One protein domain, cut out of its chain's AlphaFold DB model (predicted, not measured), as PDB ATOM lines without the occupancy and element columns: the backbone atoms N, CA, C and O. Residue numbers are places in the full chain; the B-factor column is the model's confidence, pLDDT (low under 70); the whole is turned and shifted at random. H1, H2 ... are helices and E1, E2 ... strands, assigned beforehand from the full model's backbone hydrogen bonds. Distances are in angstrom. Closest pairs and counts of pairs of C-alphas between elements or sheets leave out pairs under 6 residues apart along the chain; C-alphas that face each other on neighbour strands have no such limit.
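This is residues 4 to 100 of the 100 residues of an uncharacterized protein of Bacteroidetes bacterium (UniProt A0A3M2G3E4). A strongly twisted sheet of five strands makes a wall, with one long helix, H1, running slantwise over one of its faces and no named helix on the other. Residues 91 to 100, of which 91 to 99 belong to H1, stick out past the sheet as an arm, while the long loop of residues 41 to 56 links E4 to E5. The printed part has 97 residues, with five named strands followed by one named helix: E1 E2 E3 E4 E5 H1. The sheet's order is the same, E1 - E2 - E3 - E4 - E5, antiparallel throughout, and the class is mixed, helices and strands. The whole is compact, with a radius of gyration of the C-alphas of 13.6 A and spans of 46 by 33 by 24 A.

E1, residues 4 to 6, begins at C-alpha 4 (21.690, -11.100, 1.096) and is 6.0 A long. E2, residues 13 to 18, measures 16.7 A from first to last C-alpha, and E3, residues 24 to 28, 13.6 A. E4, residues 34 to 40, measures 19.1 A. E5, residues 57 to 64, begins at C-alpha 57 (28.854, -3.286, 17.754), measures 18.9 A and bends by 70 degrees at residue 61. H1, residues 74 to 99, measures 37.7 A and ends at C-alpha 99 (25.014, 9.209, -2.487).

The strands form a meander, each the antiparallel neighbour of the one before, and each successive pair is a hairpin. E1 and E5 are the edge strands. Between E1 and E2, N 6 and O 15 are 2.9 A apart, within hydrogen-bond range. Likewise N 25 and O 16 of E3 and E2 are 2.7 A apart, N 38 and O 24 of E4 and E3 2.8 A, and N 58 and O 39 of E5 and E4 2.8 A. Residues 51 to 52 pair antiparallel with residues 58 to 59 of E5. H1 is on the sheet at a height of 7.0 A, in two layers, a helix on one face of a sheet. It lies only just over E3 and E4, with 3 of its C-alphas falling on each. On the local plane its line stands at 41 degrees to that of E3, slantwise to the strands. The closest C-alphas of E3 and H1, those of His 28 and Ala 81, are 8.0 A apart. In H1 every O i to N i+4 pair is within hydrogen-bond range. E1 and E5 are apart.

The C-alphas of Gln 69 and Ala 100, the two farthest apart, are 46.0 A from each other. Residues 91 to 100, of which 91 to 99 belong to H1, stand free. The printed part has no cut, and the link from E4 to E5, 16 residues, is long. The mean pLDDT of the printed part is 84.1; residues 4 to 10, 19 to 22 and 97 to 100 are under 70.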
ATOM      1  N   TYR A   4      20.749 -11.330   2.189       57.41
ATOM      2  CA  TYR A   4      21.690 -11.100   1.096       57.41
ATOM      3  C   TYR A   4      23.112 -11.192   1.633       57.41
ATOM      4  O   TYR A   4      23.451 -10.568   2.640       57.41
ATOM      5  N   LEU A   5      23.950 -11.963   0.940       57.62
ATOM      6  CA  LEU A   5      25.389 -11.943   1.159       57.62
ATOM      7  C   LEU A   5      25.920 -10.608   0.645       57.62
ATOM      8  O   LEU A   5      25.928 -10.351  -0.563       57.62
ATOM      9  N   VAL A   6      26.382  -9.756   1.556       61.94
ATOM     10  CA  VAL A   6      27.178  -8.599   1.166       61.94
ATOM     11  C   VAL A   6      28.500  -9.167   0.665       61.94
ATOM     12  O   VAL A   6      29.215  -9.814   1.427       61.94
ATOM     13  N   ARG A   7      28.793  -9.003  -0.634       52.19
ATOM     14  CA  ARG A   7      30.059  -9.455  -1.230       52.19
ATOM     15  C   ARG A   7      31.220  -8.853  -0.443       52.19
ATOM     16  O   ARG A   7      31.523  -7.672  -0.605       52.19
ATOM     17  N   ASP A   8      31.853  -9.683   0.372       57.03
ATOM     18  CA  ASP A   8      33.104  -9.372   1.038       57.03
ATOM     19  C   ASP A   8      34.268  -9.931   0.203       57.03
ATOM     20  O   ASP A   8      34.171 -11.051  -0.310       57.03
ATOM     21  N   PRO A   9      35.361  -9.177   0.004       55.91
ATOM     22  CA  PRO A   9      36.539  -9.679  -0.701       55.91
ATOM     23  C   PRO A   9      37.280 -10.791   0.065       55.91
ATOM     24  O   PRO A   9      38.126 -11.466  -0.523       55.91
ATOM     25  N   SER A  10      37.006 -10.992   1.358       65.31
ATOM     26  CA  SER A  10      37.606 -12.053   2.161       65.31
ATOM     27  C   SER A  10      36.751 -13.328   2.127       65.31
ATOM     28  O   SER A  10      35.665 -13.346   2.695       65.31
ATOM     29  N   PRO A  11      37.245 -14.455   1.576       71.44
ATOM     30  CA  PRO A  11      36.501 -15.722   1.576       71.44
ATOM     31  C   PRO A  11      36.319 -16.324   2.984       71.44
ATOM     32  O   PRO A  11      35.648 -17.341   3.152       71.44
ATOM     33  N   GLU A  12      36.971 -15.740   3.990       86.31
ATOM     34  CA  GLU A  12      36.903 -16.153   5.388       86.31
ATOM     35  C   GLU A  12      35.753 -15.487   6.149       86.31
ATOM     36  O   GLU A  12      35.292 -16.059   7.132       86.31
ATOM     37  N   TRP A  13      35.273 -14.326   5.701       88.31
ATOM     38  CA  TRP A  13      34.258 -13.554   6.408       88.31
ATOM     39  C   TRP A  13      33.046 -13.329   5.521       88.31
ATOM     40  O   TRP A  13      33.166 -12.918   4.372       88.31
ATOM     41  N   LEU A  14      31.865 -13.599   6.062       88.00
ATOM     42  CA  LEU A  14      30.606 -13.338   5.382       88.00
ATOM     43  C   LEU A  14      29.755 -12.444   6.272       88.00
ATOM     44  O   LEU A  14      29.531 -12.766   7.439       88.00
ATOM     45  N   ILE A  15      29.270 -11.343   5.699       86.88
ATOM     46  CA  ILE A  15      28.293 -10.466   6.338       86.88
ATOM     47  C   ILE A  15      26.969 -10.619   5.597       86.88
ATOM     48  O   ILE A  15      26.870 -10.360   4.396       86.88
ATOM     49  N   GLY A  16      25.956 -11.070   6.325       85.12
ATOM     50  CA  GLY A  16      24.573 -11.099   5.873       85.12
ATOM     51  C   GLY A  16      23.794  -9.963   6.518       85.12
ATOM     52  O   GLY A  16      23.973  -9.707   7.701       85.12
ATOM     53  N   GLN A  17      22.918  -9.295   5.777       80.56
ATOM     54  CA  GLN A  17      21.993  -8.317   6.353       80.56
ATOM     55  C   GLN A  17      20.555  -8.755   6.084       80.56
ATOM     56  O   GLN A  17      20.251  -9.254   4.996       80.56
ATOM     57  N   ASP A  18      19.687  -8.595   7.082       75.62
ATOM     58  CA  ASP A  18      18.249  -8.752   6.888       75.62
ATOM     59  C   ASP A  18      17.728  -7.634   5.968       75.62
ATOM     60  O   ASP A  18      18.075  -6.463   6.130       75.62
ATOM     61  N   ILE A  19      16.870  -7.995   5.016       62.56
ATOM     62  CA  ILE A  19      16.193  -7.071   4.093       62.56
ATOM     63  C   ILE A  19      15.349  -6.048   4.855       62.56
ATOM     64  O   ILE A  19      15.229  -4.907   4.419       62.56
ATOM     65  N   ALA A  20      14.794  -6.436   6.006       65.50
ATOM     66  CA  ALA A  20      14.046  -5.525   6.868       65.50
ATOM     67  C   ALA A  20      14.944  -4.490   7.582       65.50
ATOM     68  O   ALA A  20      14.432  -3.618   8.279       65.50
ATOM     69  N   GLY A  21      16.273  -4.574   7.428       60.41
ATOM     70  CA  GLY A  21      17.242  -3.595   7.928       60.41
ATOM     71  C   GLY A  21      17.543  -3.678   9.426       60.41
ATOM     72  O   GLY A  21      18.364  -2.904   9.912       60.41
ATOM     73  N   GLY A  22      16.910  -4.601  10.158       68.06
ATOM     74  CA  GLY A  22      16.988  -4.665  11.621       68.06
ATOM     75  C   GLY A  22      18.252  -5.321  12.179       68.06
ATOM     76  O   GLY A  22      18.734  -4.906  13.230       68.06
ATOM     77  N   ASP A  23      18.811  -6.317  11.485       75.94
ATOM     78  CA  ASP A  23      19.943  -7.098  11.987       75.94
ATOM     79  C   ASP A  23      20.934  -7.477  10.888       75.94
ATOM     80  O   ASP A  23      20.570  -7.718   9.733       75.94
ATOM     81  N   ALA A  24      22.202  -7.579  11.283       88.00
ATOM     82  CA  ALA A  24      23.246  -8.189  10.481       88.00
ATOM     83  C   ALA A  24      23.715  -9.495  11.131       88.00
ATOM     84  O   ALA A  24      23.526  -9.740  12.320       88.00
ATOM     85  N   TRP A  25      24.340 -10.344  10.334       90.50
ATOM     86  CA  TRP A  25      24.929 -11.611  10.730       90.50
ATOM     87  C   TRP A  25      26.366 -11.640  10.245       90.50
ATOM     88  O   TRP A  25      26.642 -11.278   9.102       90.50
ATOM     89  N   LEU A  26      27.271 -12.093  11.104       92.31
ATOM     90  CA  LEU A  26      28.670 -12.311  10.775       92.31
ATOM     91  C   LEU A  26      28.979 -13.797  10.881       92.31
ATOM     92  O   LEU A  26      28.663 -14.441  11.881       92.31
ATOM     93  N   MET A  27      29.643 -14.323   9.861       92.50
ATOM     94  CA  MET A  27      30.166 -15.677   9.857       92.50
ATOM     95  C   MET A  27      31.663 -15.663   9.565       92.50
ATOM     96  O   MET A  27      32.118 -15.033   8.612       92.50
ATOM     97  N   HIS A  28      32.407 -16.417  10.369       92.50
ATOM     98  CA  HIS A  28      33.793 -16.778  10.116       92.50
ATOM     99  C   HIS A  28      33.838 -18.203   9.563       92.50
ATOM    100  O   HIS A  28      33.446 -19.156  10.238       92.50
ATOM    101  N   ASN A  29      34.298 -18.359   8.325       89.44
ATOM    102  CA  ASN A  29      34.250 -19.614   7.576       89.44
ATOM    103  C   ASN A  29      35.579 -20.398   7.594       89.44
ATOM    104  O   ASN A  29      35.723 -21.415   6.916       89.44
ATOM    105  N   ARG A  30      36.569 -19.957   8.379       88.25
ATOM    106  CA  ARG A  30      37.807 -20.706   8.652       88.25
ATOM    107  C   ARG A  30      37.830 -21.168  10.102       88.25
ATOM    108  O   ARG A  30      37.217 -20.545  10.954       88.25
ATOM    109  N   SER A  31      38.514 -22.274  10.388       87.44
ATOM    110  CA  SER A  31      38.559 -22.790  11.757       87.44
ATOM    111  C   SER A  31      39.335 -21.837  12.691       87.44
ATOM    112  O   SER A  31      40.436 -21.416  12.320       87.44
ATOM    113  N   PRO A  32      38.809 -21.500  13.887       91.75
ATOM    114  CA  PRO A  32      37.509 -21.916  14.408       91.75
ATOM    115  C   PRO A  32      36.342 -21.154  13.760       91.75
ATOM    116  O   PRO A  32      36.271 -19.923  13.811       91.75
ATOM    117  N   ARG A  33      35.415 -21.900  13.158       92.62
ATOM    118  CA  ARG A  33      34.239 -21.353  12.482       92.62
ATOM    119  C   ARG A  33      33.209 -20.905  13.507       92.62
ATOM    120  O   ARG A  33      32.943 -21.627  14.471       92.62
ATOM    121  N   PHE A  34      32.595 -19.753  13.275       94.81
ATOM    122  CA  PHE A  34      31.488 -19.275  14.098       94.81
ATOM    123  C   PHE A  34      30.469 -18.504  13.268       94.81
ATOM    124  O   PHE A  34      30.775 -18.008  12.182       94.81
ATOM    125  N   VAL A  35      29.268 -18.388  13.820       94.25
ATOM    126  CA  VAL A  35      28.236 -17.458  13.371       94.25
ATOM    127  C   VAL A  35      27.760 -16.643  14.568       94.25
ATOM    128  O   VAL A  35      27.673 -17.165  15.679       94.25
ATOM    129  N   ALA A  36      27.494 -15.361  14.359       94.25
ATOM    130  CA  ALA A  36      26.930 -14.486  15.373       94.25
ATOM    131  C   ALA A  36      26.005 -13.453  14.733       94.25
ATOM    132  O   ALA A  36      26.226 -13.011  13.602       94.25
ATOM    133  N   ARG A  37      24.991 -13.041  15.486       92.50
ATOM    134  CA  ARG A  37      24.184 -11.874  15.158       92.50
ATOM    135  C   ARG A  37      24.963 -10.623  15.546       92.50
ATOM    136  O   ARG A  37      25.615 -10.584  16.584       92.50
ATOM    137  N   VAL A  38      24.917  -9.613  14.691       91.75
ATOM    138  CA  VAL A  38      25.628  -8.345  14.843       91.75
ATOM    139  C   VAL A  38      24.599  -7.243  15.040       91.75
ATOM    140  O   VAL A  38      23.752  -7.017  14.172       91.75
ATOM    141  N   ARG A  39      24.680  -6.548  16.176       90.12
ATOM    142  CA  ARG A  39      23.761  -5.457  16.535       90.12
ATOM    143  C   ARG A  39      24.540  -4.250  17.062       90.12
ATOM    144  O   ARG A  39      25.613  -4.442  17.636       90.12
ATOM    145  N   PRO A  40      24.039  -3.014  16.888       89.75
ATOM    146  CA  PRO A  40      24.588  -1.857  17.588       89.75
ATOM    147  C   PRO A  40      24.575  -2.101  19.096       89.75
ATOM    148  O   PRO A  40      23.590  -2.628  19.615       89.75
ATOM    149  N   LEU A  41      25.630  -1.699  19.811       89.06
ATOM    150  CA  LEU A  41      25.725  -1.921  21.258       89.06
ATOM    151  C   LEU A  41      24.541  -1.296  22.020       89.06
ATOM    152  O   LEU A  41      24.066  -1.873  22.989       89.06
ATOM    153  N   SER A  42      24.019  -0.164  21.539       89.00
ATOM    154  CA  SER A  42      22.835   0.514  22.089       89.00
ATOM    155  C   SER A  42      21.514  -0.243  21.898       89.00
ATOM    156  O   SER A  42      20.529   0.093  22.545       89.00
ATOM    157  N   ALA A  43      21.474  -1.234  21.004       88.19
ATOM    158  CA  ALA A  43      20.286  -2.028  20.690       88.19
ATOM    159  C   ALA A  43      20.298  -3.417  21.357       88.19
ATOM    160  O   ALA A  43      19.405  -4.231  21.098       88.19
ATOM    161  N   VAL A  44      21.314  -3.712  22.177       87.56
ATOM    162  CA  VAL A  44      21.422  -4.974  22.917       87.56
ATOM    163  C   VAL A  44      20.734  -4.832  24.278       87.56
ATOM    164  O   VAL A  44      21.102  -3.936  25.033       87.56
ATOM    165  N   PRO A  45      19.754  -5.693  24.610       85.81
ATOM    166  CA  PRO A  45      19.148  -5.716  25.938       85.81
ATOM    167  C   PRO A  45      20.183  -5.997  27.034       85.81
ATOM    168  O   PRO A  45      21.052  -6.847  26.854       85.81
ATOM    169  N   ASP A  46      20.035  -5.374  28.205       79.50
ATOM    170  CA  ASP A  46      20.925  -5.607  29.359       79.50
ATOM    171  C   ASP A  46      20.911  -7.061  29.866       79.50
ATOM    172  O   ASP A  46      21.832  -7.494  30.556       79.50
ATOM    173  N   SER A  47      19.863  -7.822  29.532       80.25
ATOM    174  CA  SER A  47      19.741  -9.246  29.857       80.25
ATOM    175  C   SER A  47      20.637 -10.151  29.011       80.25
ATOM    176  O   SER A  47      20.847 -11.307  29.379       80.25
ATOM    177  N   ASP A  48      21.136  -9.661  27.876       81.88
ATOM    178  CA  ASP A  48      22.039 -10.426  27.027       81.88
ATOM    179  C   ASP A  48      23.473 -10.316  27.562       81.88
ATOM    180  O   ASP A  48      23.894  -9.289  28.094       81.88
ATOM    181  N   LEU A  49      24.267 -11.371  27.365       82.69
ATOM    182  CA  LEU A  49      25.716 -11.358  27.592       82.69
ATOM    183  C   LEU A  49      26.439 -11.241  26.240       82.69
ATOM    184  O   LEU A  49      26.955 -12.244  25.736       82.69
ATOM    185  N   PRO A  50      26.440 -10.058  25.593       88.69
ATOM    186  CA  PRO A  50      27.079  -9.890  24.299       88.69
ATOM    187  C   PRO A  50      28.600  -9.934  24.414       88.69
ATOM    188  O   PRO A  50      29.191  -9.480  25.398       88.69
ATOM    189  N   VAL A  51      29.249 -10.336  23.325       93.12
ATOM    190  CA  VAL A  51      30.654  -9.990  23.104       93.12
ATOM    191  C   VAL A  51      30.695  -8.570  22.549       93.12
ATOM    192  O   VAL A  51      30.264  -8.320  21.422       93.12
ATOM    193  N   ARG A  52      31.172  -7.628  23.365       92.88
ATOM    194  CA  ARG A  52      31.301  -6.213  22.994       92.88
ATOM    195  C   ARG A  52      32.535  -6.015  22.117       92.88
ATOM    196  O   ARG A  52      33.599  -6.534  22.443       92.88
ATOM    197  N   LEU A  53      32.379  -5.269  21.031       92.31
ATOM    198  CA  LEU A  53      33.450  -4.937  20.095       92.31
ATOM    199  C   LEU A  53      33.806  -3.449  20.207       92.31
ATOM    200  O   LEU A  53      32.950  -2.628  20.549       92.31
ATOM    201  N   GLU A  54      35.047  -3.080  19.893       92.19
ATOM    202  CA  GLU A  54      35.520  -1.692  19.979       92.19
ATOM    203  C   GLU A  54      34.847  -0.791  18.933       92.19
ATOM    204  O   GLU A  54      34.664   0.402  19.167       92.19
ATOM    205  N   CYS A  55      34.382  -1.359  17.814       88.25
ATOM    206  CA  CYS A  55      33.633  -0.639  16.778       88.25
ATOM    207  C   CYS A  55      32.213  -0.180  17.170       88.25
ATOM    208  O   CYS A  55      31.483   0.327  16.317       88.25
ATOM    209  N   GLY A  56      31.791  -0.355  18.427       90.69
ATOM    210  CA  GLY A  56      30.448   0.021  18.892       90.69
ATOM    211  C   GLY A  56      29.352  -0.984  18.521       90.69
ATOM    212  O   GLY A  56      28.163  -0.705  18.698       90.69
ATOM    213  N   MET A  57      29.742  -2.162  18.034       91.31
ATOM    214  CA  MET A  57      28.854  -3.286  17.754       91.31
ATOM    215  C   MET A  57      28.984  -4.360  18.834       91.31
ATOM    216  O   MET A  57      29.933  -4.403  19.617       91.31
ATOM    217  N   ALA A  58      28.020  -5.264  18.853       93.25
ATOM    218  CA  ALA A  58      27.993  -6.420  19.724       93.25
ATOM    219  C   ALA A  58      27.710  -7.681  18.909       93.25
ATOM    220  O   ALA A  58      26.878  -7.666  17.996       93.25
ATOM    221  N   LEU A  59      28.386  -8.771  19.272       94.00
ATOM    222  CA  LEU A  59      28.043 -10.108  18.809       94.00
ATOM    223  C   LEU A  59      27.105 -10.751  19.834       94.00
ATOM    224  O   LEU A  59      27.492 -10.975  20.985       94.00
ATOM    225  N   THR A  60      25.884 -11.052  19.407       92.81
ATOM    226  CA  THR A  60      24.891 -11.814  20.169       92.81
ATOM    227  C   THR A  60      24.630 -13.155  19.490       92.81
ATOM    228  O   THR A  60      25.017 -13.371  18.340       92.81
ATOM    229  N   GLU A  61      24.016 -14.092  20.217       91.81
ATOM    230  CA  GLU A  61      23.687 -15.428  19.690       91.81
ATOM    231  C   GLU A  61      24.898 -16.159  19.072       91.81
ATOM    232  O   GLU A  61      24.765 -16.921  18.113       91.81
ATOM    233  N   LEU A  62      26.098 -15.912  19.609       93.12
ATOM    234  CA  LEU A  62      27.341 -16.461  19.081       93.12
ATOM    235  C   LEU A  62      27.360 -17.985  19.221       93.12
ATOM    236  O   LEU A  62      27.185 -18.529  20.312       93.12
ATOM    237  N   ARG A  63      27.629 -18.675  18.110       94.00
ATOM    238  CA  ARG A  63      27.746 -20.135  18.053       94.00
ATOM    239  C   ARG A  63      29.016 -20.552  17.330       94.00
ATOM    240  O   ARG A  63      29.227 -20.193  16.171       94.00
ATOM    241  N   TRP A  64      29.825 -21.362  18.002       94.88
ATOM    242  CA  TRP A  64      30.948 -22.068  17.389       94.88
ATOM    243  C   TRP A  64      30.422 -23.254  16.576       94.88
ATOM    244  O   TRP A  64      29.561 -23.998  17.038       94.88
ATOM    245  N   LEU A  65      30.909 -23.407  15.345       92.81
ATOM    246  CA  LEU A  65      30.435 -24.428  14.400       92.81
ATOM    247  C   LEU A  65      31.328 -25.674  14.375       92.81
ATOM    248  O   LEU A  65      30.904 -26.723  13.902       92.81
ATOM    249  N   ASP A  66      32.567 -25.559  14.859       88.12
ATOM    250  CA  ASP A  66      33.535 -26.664  14.884       88.12
ATOM    251  C   ASP A  66      33.458 -27.506  16.164       88.12
ATOM    252  O   ASP A  66      33.968 -28.622  16.205       88.12
ATOM    253  N   THR A  67      32.873 -26.963  17.230       86.81
ATOM    254  CA  THR A  67      32.884 -27.566  18.566       86.81
ATOM    255  C   THR A  67      31.764 -26.984  19.425       86.81
ATOM    256  O   THR A  67      31.303 -25.868  19.189       86.81
ATOM    257  N   THR A  68      31.334 -27.740  20.435       85.94
ATOM    258  CA  THR A  68      30.382 -27.290  21.461       85.94
ATOM    259  C   THR A  68      31.043 -26.446  22.552       85.94
ATOM    260  O   THR A  68      30.346 -25.795  23.327       85.94
ATOM    261  N   GLN A  69      32.376 -26.444  22.624       91.00
ATOM    262  CA  GLN A  69      33.156 -25.663  23.584       91.00
ATOM    263  C   GLN A  69      33.735 -24.403  22.942       91.00
ATOM    264  O   GLN A  69      33.928 -24.339  21.730       91.00
ATOM    265  N   VAL A  70      34.070 -23.405  23.760       90.06
ATOM    266  CA  VAL A  70      34.780 -22.211  23.286       90.06
ATOM    267  C   VAL A  70      36.209 -22.606  22.869       90.06
ATOM    268  O   VAL A  70      36.960 -23.115  23.702       90.06
ATOM    269  N   PRO A  71      36.619 -22.395  21.606       92.06
ATOM    270  CA  PRO A  71      37.960 -22.738  21.139       92.06
ATOM    271  C   PRO A  71      39.047 -21.917  21.842       92.06
ATOM    272  O   PRO A  71      38.857 -20.735  22.112       92.06
ATOM    273  N   ALA A  72      40.245 -22.485  22.013       91.94
ATOM    274  CA  ALA A  72      41.383 -21.770  22.610       91.94
ATOM    275  C   ALA A  72      41.758 -20.472  21.862       91.94
ATOM    276  O   ALA A  72      42.219 -19.511  22.469       91.94
ATOM    277  N   ARG A  73      41.523 -20.427  20.543       91.25
ATOM    278  CA  ARG A  73      41.767 -19.254  19.679       91.25
ATOM    279  C   ARG A  73      40.550 -18.333  19.530       91.25
ATOM    280  O   ARG A  73      40.518 -17.508  18.619       91.25
ATOM    281  N   ALA A  74      39.529 -18.483  20.376       91.38
ATOM    282  CA  ALA A  74      38.311 -17.681  20.300       91.38
ATOM    283  C   ALA A  74      38.607 -16.179  20.364       91.38
ATOM    284  O   ALA A  74      38.134 -15.434  19.511       91.38
ATOM    285  N   ALA A  75      39.439 -15.745  21.316       92.25
ATOM    286  CA  ALA A  75      39.778 -14.334  21.501       92.25
ATOM    287  C   ALA A  75      40.409 -13.708  20.242       92.25
ATOM    288  O   ALA A  75      39.964 -12.652  19.796       92.25
ATOM    289  N   ASP A  76      41.369 -14.393  19.614       94.00
ATOM    290  CA  ASP A  76      42.019 -13.921  18.383       94.00
ATOM    291  C   ASP A  76      41.017 -13.748  17.239       94.00
ATOM    292  O   ASP A  76      41.061 -12.777  16.481       94.00
ATOM    293  N   VAL A  77      40.095 -14.701  17.104       92.00
ATOM    294  CA  VAL A  77      39.076 -14.686  16.055       92.00
ATOM    295  C   VAL A  77      38.057 -13.575  16.288       92.00
ATOM    296  O   VAL A  77      37.696 -12.884  15.336       92.00
ATOM    297  N   ILE A  78      37.669 -13.323  17.536       93.38
ATOM    298  CA  ILE A  78      36.804 -12.195  17.902       93.38
ATOM    299  C   ILE A  78      37.500 -10.854  17.655       93.38
ATOM    300  O   ILE A  78      36.906  -9.956  17.063       93.38
ATOM    301  N   HIS A  79      38.781 -10.723  17.997       94.06
ATOM    302  CA  HIS A  79      39.545  -9.512  17.695       94.06
ATOM    303  C   HIS A  79      39.654  -9.260  16.177       94.06
ATOM    304  O   HIS A  79      39.577  -8.128  15.693       94.06
ATOM    305  N   ARG A  80      39.800 -10.319  15.371       93.06
ATOM    306  CA  ARG A  80      39.763 -10.209  13.902       93.06
ATOM    307  C   ARG A  80      38.374  -9.835  13.385       93.06
ATOM    308  O   ARG A  80      38.307  -9.053  12.434       93.06
ATOM    309  N   ALA A  81      37.310 -10.337  14.012       91.69
ATOM    310  CA  ALA A  81      35.932  -9.964  13.703       91.69
ATOM    311  C   ALA A  81      35.697  -8.462  13.919       91.69
ATOM    312  O   ALA A  81      35.139  -7.808  13.042       91.69
ATOM    313  N   ASP A  82      36.203  -7.896  15.017       93.25
ATOM    314  CA  ASP A  82      36.103  -6.460  15.312       93.25
ATOM    315  C   ASP A  82      36.755  -5.594  14.223       93.25
ATOM    316  O   ASP A  82      36.126  -4.720  13.619       93.25
ATOM    317  N   ARG A  83      38.005  -5.912  13.855       92.50
ATOM    318  CA  ARG A  83      38.711  -5.213  12.763       92.50
ATOM    319  C   ARG A  83      38.028  -5.383  11.409       92.50
ATOM    320  O   ARG A  83      38.151  -4.527  10.530       92.50
ATOM    321  N   HIS A  84      37.369  -6.514  11.190       90.12
ATOM    322  CA  HIS A  84      36.620  -6.764   9.967       90.12
ATOM    323  C   HIS A  84      35.350  -5.901   9.910       90.12
ATOM    324  O   HIS A  84      35.175  -5.149   8.950       90.12
ATOM    325  N   LEU A  85      34.540  -5.918  10.971       89.44
ATOM    326  CA  LEU A  85      33.327  -5.109  11.089       89.44
ATOM    327  C   LEU A  85      33.623  -3.607  11.050       89.44
ATOM    328  O   LEU A  85      32.943  -2.883  10.330       89.44
ATOM    329  N   SER A  86      34.691  -3.153  11.711       90.56
ATOM    330  CA  SER A  86      35.158  -1.759  11.654       90.56
ATOM    331  C   SER A  86      35.348  -1.272  10.213       90.56
ATOM    332  O   SER A  86      34.841  -0.221   9.822       90.56
ATOM    333  N   ARG A  87      36.053  -2.063   9.391       89.06
ATOM    334  CA  ARG A  87      36.311  -1.731   7.981       89.06
ATOM    335  C   ARG A  87      35.035  -1.755   7.155       89.06
ATOM    336  O   ARG A  87      34.826  -0.862   6.336       89.06
ATOM    337  N   TRP A  88      34.182  -2.752   7.370       85.69
ATOM    338  CA  TRP A  88      32.899  -2.841   6.684       85.69
ATOM    339  C   TRP A  88      32.009  -1.629   6.997       85.69
ATOM    340  O   TRP A  88      31.506  -0.993   6.071       85.69
ATOM    341  N   MET A  89      31.890  -1.227   8.266       84.75
ATOM    342  CA  MET A  89      31.126  -0.041   8.672       84.75
ATOM    343  C   MET A  89      31.663   1.239   8.023       84.75
ATOM    344  O   MET A  89      30.890   2.011   7.458       84.75
ATOM    345  N   GLN A  90      32.985   1.441   8.023       85.94
ATOM    346  CA  GLN A  90      33.616   2.582   7.345       85.94
ATOM    347  C   GLN A  90      33.300   2.613   5.840       85.94
ATOM    348  O   GLN A  90      33.035   3.680   5.279       85.94
ATOM    349  N   GLN A  91      33.275   1.451   5.178       83.81
ATOM    350  CA  GLN A  91      32.890   1.351   3.769       83.81
ATOM    351  C   GLN A  91      31.413   1.692   3.545       83.81
ATOM    352  O   GLN A  91      31.107   2.393   2.579       83.81
ATOM    353  N   GLN A  92      30.505   1.240   4.419       78.25
ATOM    354  CA  GLN A  92      29.083   1.594   4.328       78.25
ATOM    355  C   GLN A  92      28.874   3.102   4.501       78.25
ATOM    356  O   GLN A  92      28.221   3.720   3.663       78.25
ATOM    357  N   LEU A  93      29.503   3.715   5.509       78.62
ATOM    358  CA  LEU A  93      29.440   5.165   5.733       78.62
ATOM    359  C   LEU A  93      29.944   5.944   4.513       78.62
ATOM    360  O   LEU A  93      29.271   6.852   4.035       78.62
ATOM    361  N   THR A  94      31.077   5.528   3.938       78.62
ATOM    362  CA  THR A  94      31.639   6.167   2.737       78.62
ATOM    363  C   THR A  94      30.701   6.069   1.528       78.62
ATOM    364  O   THR A  94      30.636   6.997   0.725       78.62
ATOM    365  N   ARG A  95      29.971   4.955   1.371       72.75
ATOM    366  CA  ARG A  95      28.982   4.788   0.290       72.75
ATOM    367  C   ARG A  95      27.781   5.707   0.478       72.75
ATOM    368  O   ARG A  95      27.373   6.343  -0.486       72.75
ATOM    369  N   VAL A  96      27.257   5.805   1.701       71.56
ATOM    370  CA  VAL A  96      26.120   6.683   2.024       71.56
ATOM    371  C   VAL A  96      26.492   8.153   1.813       71.56
ATOM    372  O   VAL A  96      25.752   8.869   1.149       71.56
ATOM    373  N   SER A  97      27.670   8.592   2.268       67.75
ATOM    374  CA  SER A  97      28.125   9.983   2.102       67.75
ATOM    375  C   SER A  97      28.381  10.407   0.653       67.75
ATOM    376  O   SER A  97      28.441  11.598   0.384       67.75
ATOM    377  N   ARG A  98      28.570   9.464  -0.280       64.38
ATOM    378  CA  ARG A  98      28.735   9.761  -1.716       64.38
ATOM    379  C   ARG A  98      27.416   9.777  -2.489       64.38
ATOM    380  O   ARG A  98      27.416  10.175  -3.649       64.38
ATOM    381  N   ALA A  99      26.342   9.277  -1.886       55.84
ATOM    382  CA  ALA A  99      25.014   9.209  -2.487       55.84
ATOM    383  C   ALA A  99      24.081  10.343  -2.018       55.84
ATOM    384  O   ALA A  99      22.967  10.437  -2.530       55.84
ATOM    385  N   ALA A 100      24.524  11.156  -1.051       52.06
ATOM    386  CA  ALA A 100      23.843  12.342  -0.528       52.06
ATOM    387  C   ALA A 100      24.402  13.617  -1.173       52.06
ATOM    388  O   ALA A 100      23.606  14.561  -1.360       52.06
TER     389      ALA A 100